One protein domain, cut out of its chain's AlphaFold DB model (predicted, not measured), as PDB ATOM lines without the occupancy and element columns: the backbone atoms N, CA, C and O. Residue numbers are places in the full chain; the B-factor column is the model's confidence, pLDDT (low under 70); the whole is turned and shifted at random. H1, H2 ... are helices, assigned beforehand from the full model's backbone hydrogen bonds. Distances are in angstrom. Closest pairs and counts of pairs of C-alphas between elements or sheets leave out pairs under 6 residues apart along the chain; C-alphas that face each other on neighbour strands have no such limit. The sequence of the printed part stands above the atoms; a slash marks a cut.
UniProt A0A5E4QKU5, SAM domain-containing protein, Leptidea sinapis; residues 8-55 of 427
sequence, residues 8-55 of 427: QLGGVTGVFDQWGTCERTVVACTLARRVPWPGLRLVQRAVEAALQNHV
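AT A GLANCE: This is residues 8 to 55 of the 427 residues of the protein "SAM domain-containing protein" of Leptidea sinapis (UniProt A0A5E4QKU5). Three helices follow one another in an open zigzag, each folding back from the one before, with few contacts between them. The longest, H3, makes one limb; H2 is the middle limb, and H1 is the short limb at the other end, with H1 and H3 not meeting. Residues 8 to 15 of H1 stick out at one end, and residues 45 to 55, the last part of H3 and the tail after it, stick out at the other. The printed part has 48 residues with three named helices, in the order H1, H2, H3, and no named strand; its class is all helix. The whole is only just loose, close to compact, with a radius of gyration of the C-alphas of 12.0 A and spans of 30 by 26 by 19 A.

IN THESE COORDINATES: H3 holds residues 37 to 51, Trp 37 to Leu 51, and is 20.9 A long from first to last C-alpha; C-alpha 37 is at (-24.278, -26.157, -7.250) and C-alpha 51 at (-39.654, -17.653, -18.635). H2 holds residues 21 to 32, Thr 21 to Ala 32, and is 16.4 A long. H1 holds residues 8 to 16, Gln 8 to Phe 16, and is 12.4 A long, with C-alpha 8 at (-21.804, -35.345, -28.531).

HOW THE PARTS SIT: H3 and H2 are close but not clearly touching, with 2 pairs of C-alphas within 8 A; their closest C-alphas are those of Ala 32 and Leu 40, 6.7 A apart. They run opposite ways at a shallow tilt of 31 degrees, and their centres are 14.8 A apart. H2 and H1 are also close but not clearly touching, with 1 pair of C-alphas within 8 A, those of Phe 16 and Arg 24 at 6.5 A. They run opposite ways at a steep tilt of 42 degrees, centre to centre 14.4 A. H1 and H3 are apart. In H1 and H2 every O i to N i+4 pair is within hydrogen-bond range, and in H3 10 of 11 are.

THE WHOLE: The two C-alphas farthest apart are those of Gln 8 and Val 55, the first and last printed residues, at 32.8 A. The printed part has no cut. The links from H1 to H2 and from H2 to H3 are both tight, with 4 residues in each. Residues 8 to 15, which belong to H1, stand free, and so do residues 45 to 55, of which 45 to 51 belong to H3. The mean pLDDT of the printed part is 91.8, and no printed residue is under 70.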
ATOM      1  N   GLN A   8     -21.105 -34.717 -29.657       86.44
ATOM      2  CA  GLN A   8     -21.804 -35.345 -28.531       86.44
ATOM      3  C   GLN A   8     -23.001 -34.498 -28.073       86.44
ATOM      4  O   GLN A   8     -24.091 -35.033 -27.885       86.44
ATOM      5  N   LEU A   9     -22.815 -33.181 -27.937       86.56
ATOM      6  CA  LEU A   9     -23.875 -32.242 -27.574       86.56
ATOM      7  C   LEU A   9     -24.972 -32.201 -28.644       86.56
ATOM      8  O   LEU A   9     -26.138 -32.364 -28.308       86.56
ATOM      9  N   GLY A  10     -24.611 -32.063 -29.923       87.44
ATOM     10  CA  GLY A  10     -25.560 -32.068 -31.039       87.44
ATOM     11  C   GLY A  10     -26.351 -33.374 -31.143       87.44
ATOM     12  O   GLY A  10     -27.553 -33.337 -31.390       87.44
ATOM     13  N   GLY A  11     -25.716 -34.520 -30.871       90.50
ATOM     14  CA  GLY A  11     -26.401 -35.811 -30.774       90.50
ATOM     15  C   GLY A  11     -27.400 -35.880 -29.614       90.50
ATOM     16  O   GLY A  11     -28.511 -36.370 -29.799       90.50
ATOM     17  N   VAL A  12     -27.048 -35.360 -28.433       88.56
ATOM     18  CA  VAL A  12     -27.961 -35.306 -27.276       88.56
ATOM     19  C   VAL A  12     -29.123 -34.341 -27.524       88.56
ATOM     20  O   VAL A  12     -30.266 -34.720 -27.287       88.56
ATOM     21  N   THR A  13     -28.861 -33.141 -28.051       88.88
ATOM     22  CA  THR A  13     -29.905 -32.170 -28.417       88.88
ATOM     23  C   THR A  13     -30.839 -32.746 -29.480       88.88
ATOM     24  O   THR A  13     -32.047 -32.748 -29.285       88.88
ATOM     25  N   GLY A  14     -30.300 -33.344 -30.547       90.31
ATOM     26  CA  GLY A  14     -31.105 -33.957 -31.605       90.31
ATOM     27  C   GLY A  14     -31.982 -35.124 -31.136       90.31
ATOM     28  O   GLY A  14     -33.025 -35.366 -31.736       90.31
ATOM     29  N   VAL A  15     -31.604 -35.830 -30.062       91.31
ATOM     30  CA  VAL A  15     -32.453 -36.843 -29.404       91.31
ATOM     31  C   VAL A  15     -33.487 -36.193 -28.479       91.31
ATOM     32  O   VAL A  15     -34.652 -36.581 -28.510       91.31
ATOM     33  N   PHE A  16     -33.100 -35.176 -27.704       90.88
ATOM     34  CA  PHE A  16     -34.018 -34.396 -26.863       90.88
ATOM     35  C   PHE A  16     -35.126 -33.727 -27.696       90.88
ATOM     36  O   PHE A  16     -36.280 -33.680 -27.275       90.88
ATOM     37  N   ASP A  17     -34.802 -33.299 -28.920       91.12
ATOM     38  CA  ASP A  17     -35.750 -32.714 -29.867       91.12
ATOM     39  C   ASP A  17     -36.708 -33.711 -30.532       91.12
ATOM     40  O   ASP A  17     -37.702 -33.287 -31.122       91.12
ATOM     41  N   GLN A  18     -36.487 -35.018 -30.364       92.44
ATOM     42  CA  GLN A  18     -37.429 -36.074 -30.762       92.44
ATOM     43  C   GLN A  18     -38.368 -36.499 -29.619       92.44
ATOM     44  O   GLN A  18     -39.316 -37.246 -29.852       92.44
ATOM     45  N   TRP A  19     -38.124 -36.054 -28.384       90.38
ATOM     46  CA  TRP A  19     -38.924 -36.435 -27.218       90.38
ATOM     47  C   TRP A  19     -40.188 -35.582 -27.054       90.38
ATOM     48  O   TRP A  19     -40.234 -34.416 -27.463       90.38
ATOM     49  N   GLY A  20     -41.207 -36.159 -26.409       88.69
ATOM     50  CA  GLY A  20     -42.433 -35.464 -26.022       88.69
ATOM     51  C   GLY A  20     -42.211 -34.448 -24.897       88.69
ATOM     52  O   GLY A  20     -41.185 -34.451 -24.212       88.69
ATOM     53  N   THR A  21     -43.182 -33.555 -24.694       89.25
ATOM     54  CA  THR A  21     -43.111 -32.499 -23.668       89.25
ATOM     55  C   THR A  21     -42.967 -33.074 -22.255       89.25
ATOM     56  O   THR A  21     -42.223 -32.515 -21.444       89.25
ATOM     57  N   CYS A  22     -43.606 -34.218 -21.974       89.88
ATOM     58  CA  CYS A  22     -43.462 -34.916 -20.698       89.88
ATOM     59  C   CYS A  22     -42.024 -35.413 -20.498       89.88
ATOM     60  O   CYS A  22     -41.373 -35.039 -19.524       89.88
ATOM     61  N   GLU A  23     -41.486 -36.171 -21.456       90.50
ATOM     62  CA  GLU A  23     -40.133 -36.727 -21.419       90.50
ATOM     63  C   GLU A  23     -39.064 -35.633 -21.299       90.50
ATOM     64  O   GLU A  23     -38.171 -35.746 -20.457       90.50
ATOM     65  N   ARG A  24     -39.171 -34.545 -22.076       92.31
ATOM     66  CA  ARG A  24     -38.257 -33.391 -21.981       92.31
ATOM     67  C   ARG A  24     -38.246 -32.796 -20.574       92.31
ATOM     68  O   ARG A  24     -37.172 -32.569 -20.018       92.31
ATOM     69  N   THR A  25     -39.424 -32.587 -19.990       92.38
ATOM     70  CA  THR A  25     -39.596 -32.007 -18.648       92.38
ATOM     71  C   THR A  25     -39.061 -32.947 -17.566       92.38
ATOM     72  O   THR A  25     -38.247 -32.546 -16.733       92.38
ATOM     73  N   VAL A  26     -39.426 -34.232 -17.620       91.69
ATOM     74  CA  VAL A  26     -38.952 -35.277 -16.698       91.69
ATOM     75  C   VAL A  26     -37.434 -35.429 -16.754       91.69
ATOM     76  O   VAL A  26     -36.782 -35.491 -15.705       91.69
ATOM     77  N   VAL A  27     -36.831 -35.423 -17.946       92.69
ATOM     78  CA  VAL A  27     -35.372 -35.499 -18.084       92.69
ATOM     79  C   VAL A  27     -34.696 -34.203 -17.628       92.69
ATOM     80  O   VAL A  27     -33.707 -34.280 -16.902       92.69
ATOM     81  N   ALA A  28     -35.239 -33.018 -17.923       92.38
ATOM     82  CA  ALA A  28     -34.698 -31.754 -17.415       92.38
ATOM     83  C   ALA A  28     -34.683 -31.710 -15.872       92.38
ATOM     84  O   ALA A  28     -33.634 -31.472 -15.265       92.38
ATOM     85  N   CYS A  29     -35.806 -32.031 -15.222       91.12
ATOM     86  CA  CYS A  29     -35.921 -32.049 -13.762       91.12
ATOM     87  C   CYS A  29     -35.034 -33.122 -13.104       91.12
ATOM     88  O   CYS A  29     -34.454 -32.882 -12.040       91.12
ATOM     89  N   THR A  30     -34.884 -34.302 -13.715       90.25
ATOM     90  CA  THR A  30     -34.037 -35.383 -13.168       90.25
ATOM     91  C   THR A  30     -32.542 -35.168 -13.426       90.25
ATOM     92  O   THR A  30     -31.728 -35.559 -12.585       90.25
ATOM     93  N   LEU A  31     -32.160 -34.502 -14.523       92.19
ATOM     94  CA  LEU A  31     -30.780 -34.081 -14.780       92.19
ATOM     95  C   LEU A  31     -30.361 -32.911 -13.889       92.19
ATOM     96  O   LEU A  31     -29.244 -32.940 -13.377       92.19
ATOM     97  N   ALA A  32     -31.238 -31.934 -13.626       92.19
ATOM     98  CA  ALA A  32     -30.944 -30.800 -12.742       92.19
ATOM     99  C   ALA A  32     -30.456 -31.252 -11.351       92.19
ATOM    100  O   ALA A  32     -29.478 -30.715 -10.831       92.19
ATOM    101  N   ARG A  33     -31.047 -32.326 -10.803       89.31
ATOM    102  CA  ARG A  33     -30.637 -32.972  -9.536       89.31
ATOM    103  C   ARG A  33     -29.212 -33.563  -9.555       89.31
ATOM    104  O   ARG A  33     -28.697 -33.922  -8.500       89.31
ATOM    105  N   ARG A  34     -28.576 -33.688 -10.728       93.00
ATOM    106  CA  ARG A  34     -27.201 -34.194 -10.921       93.00
ATOM    107  C   ARG A  34     -26.179 -33.087 -11.224       93.00
ATOM    108  O   ARG A  34     -24.984 -33.374 -11.282       93.00
ATOM    109  N   VAL A  35     -26.617 -31.841 -11.425       93.56
ATOM    110  CA  VAL A  35     -25.735 -30.702 -11.732       93.56
ATOM    111  C   VAL A  35     -25.112 -30.160 -10.432       93.56
ATOM    112  O   VAL A  35     -25.834 -29.937  -9.460       93.56
ATOM    113  N   PRO A  36     -23.788 -29.904 -10.367       95.38
ATOM    114  CA  PRO A  36     -23.167 -29.313  -9.181       95.38
ATOM    115  C   PRO A  36     -23.664 -27.879  -8.943       95.38
ATOM    116  O   PRO A  36     -23.953 -27.150  -9.891       95.38
ATOM    117  N   TRP A  37     -23.692 -27.440  -7.679       95.94
ATOM    118  CA  TRP A  37     -24.278 -26.157  -7.250       95.94
ATOM    119  C   TRP A  37     -23.953 -24.921  -8.126       95.94
ATOM    120  O   TRP A  37     -24.895 -24.194  -8.451       95.94
ATOM    121  N   PRO A  38     -22.703 -24.670  -8.585       97.00
ATOM    122  CA  PRO A  38     -22.421 -23.527  -9.462       97.00
ATOM    123  C   PRO A  38     -23.149 -23.621 -10.812       97.00
ATOM    124  O   PRO A  38     -23.661 -22.622 -11.310       97.00
ATOM    125  N   GLY A  39     -23.230 -24.829 -11.377       94.94
ATOM    126  CA  GLY A  39     -23.965 -25.106 -12.608       94.94
ATOM    127  C   GLY A  39     -25.476 -25.016 -12.404       94.94
ATOM    128  O   GLY A  39     -26.161 -24.444 -13.242       94.94
ATOM    129  N   LEU A  40     -26.000 -25.472 -11.263       95.75
ATOM    130  CA  LEU A  40     -27.426 -25.336 -10.948       95.75
ATOM    131  C   LEU A  40     -27.840 -23.857 -10.823       95.75
ATOM    132  O   LEU A  40     -28.907 -23.479 -11.291       95.75
ATOM    133  N   ARG A  41     -26.964 -22.991 -10.292       97.38
ATOM    134  CA  ARG A  41     -27.156 -21.527 -10.289       97.38
ATOM    135  C   ARG A  41     -27.024 -20.869 -11.671       97.38
ATOM    136  O   ARG A  41     -27.473 -19.734 -11.829       97.38
ATOM    137  N   LEU A  42     -26.415 -21.530 -12.658       96.25
ATOM    138  CA  LEU A  42     -26.450 -21.096 -14.059       96.25
ATOM    139  C   LEU A  42     -27.753 -21.551 -14.734       96.25
ATOM    140  O   LEU A  42     -28.422 -20.732 -15.354       96.25
ATOM    141  N   VAL A  43     -28.148 -22.816 -14.537       95.69
ATOM    142  CA  VAL A  43     -29.424 -23.375 -15.020       95.69
ATOM    143  C   VAL A  43     -30.609 -22.563 -14.499       95.69
ATOM    144  O   VAL A  43     -31.465 -22.198 -15.292       95.69
ATOM    145  N   GLN A  44     -30.621 -22.200 -13.211       94.88
ATOM    146  CA  GLN A  44     -31.653 -21.336 -12.626       94.88
ATOM    147  C   GLN A  44     -31.839 -20.043 -13.438       94.88
ATOM    148  O   GLN A  44     -32.943 -19.760 -13.886       94.88
ATOM    149  N   ARG A  45     -30.753 -19.304 -13.702       96.00
ATOM    150  CA  ARG A  45     -30.810 -18.043 -14.463       96.00
ATOM    151  C   ARG A  45     -31.190 -18.237 -15.927       96.00
ATOM    152  O   ARG A  45     -31.814 -17.359 -16.510       96.00
ATOM    153  N   ALA A  46     -30.818 -19.367 -16.525       95.38
ATOM    154  CA  ALA A  46     -31.235 -19.712 -17.880       95.38
ATOM    155  C   ALA A  46     -32.742 -20.018 -17.955       95.38
ATOM    156  O   ALA A  46     -33.384 -19.633 -18.924       95.38
ATOM    157  N   VAL A  47     -33.314 -20.649 -16.921       94.25
ATOM    158  CA  VAL A  47     -34.765 -20.874 -16.795       94.25
ATOM    159  C   VAL A  47     -35.501 -19.558 -16.521       94.25
ATOM    160  O   VAL A  47     -36.471 -19.267 -17.209       94.25
ATOM    161  N   GLU A  48     -35.007 -18.721 -15.603       93.62
ATOM    162  CA  GLU A  48     -35.551 -17.377 -15.333       93.62
ATOM    163  C   GLU A  48     -35.569 -16.507 -16.608       93.62
ATOM    164  O   GLU A  48     -36.578 -15.881 -16.921       93.62
ATOM    165  N   ALA A  49     -34.482 -16.514 -17.388       94.12
ATOM    166  CA  ALA A  49     -34.398 -15.796 -18.661       94.12
ATOM    167  C   ALA A  49     -35.246 -16.427 -19.782       94.12
ATOM    168  O   ALA A  49     -35.675 -15.715 -20.687       94.12
ATOM    169  N   ALA A  50     -35.509 -17.739 -19.743       92.56
ATOM    170  CA  ALA A  50     -36.438 -18.381 -20.670       92.56
ATOM    171  C   ALA A  50     -37.885 -17.959 -20.369       92.56
ATOM    172  O   ALA A  50     -38.572 -17.493 -21.279       92.56
ATOM    173  N   LEU A  51     -38.310 -18.030 -19.099       90.81
ATOM    174  CA  LEU A  51     -39.654 -17.653 -18.635       90.81
ATOM    175  C   LEU A  51     -40.052 -16.227 -19.040       90.81
ATOM    176  O   LEU A  51     -41.193 -16.022 -19.429       90.81
ATOM    177  N   GLN A  52     -39.110 -15.278 -19.076       90.19
ATOM    178  CA  GLN A  52     -39.345 -13.903 -19.552       90.19
ATOM    179  C   GLN A  52     -39.866 -13.790 -21.002       90.19
ATOM    180  O   GLN A  52     -40.308 -12.714 -21.401       90.19
ATOM    181  N   ASN A  53     -39.810 -14.864 -21.797       89.12
ATOM    182  CA  ASN A  53     -40.341 -14.921 -23.166       89.12
ATOM    183  C   ASN A  53     -41.678 -15.682 -23.264       89.12
ATOM    184  O   ASN A  53     -42.246 -15.778 -24.352       89.12
ATOM    185  N   HIS A  54     -42.170 -16.244 -22.159       85.81
ATOM    186  CA  HIS A  54     -43.459 -16.925 -22.083       85.81
ATOM    187  C   HIS A  54     -44.536 -15.983 -21.532       85.81
ATOM    188  O   HIS A  54     -44.258 -15.083 -20.744       85.81
ATOM    189  N   VAL A  55     -45.781 -16.198 -21.957       83.12
ATOM    190  CA  VAL A  55     -46.947 -15.523 -21.376       83.12
ATOM    191  C   VAL A  55     -47.457 -16.381 -20.225       83.12
ATOM    192  O   VAL A  55     -47.828 -17.536 -20.437       83.12
TER     193      VAL A  55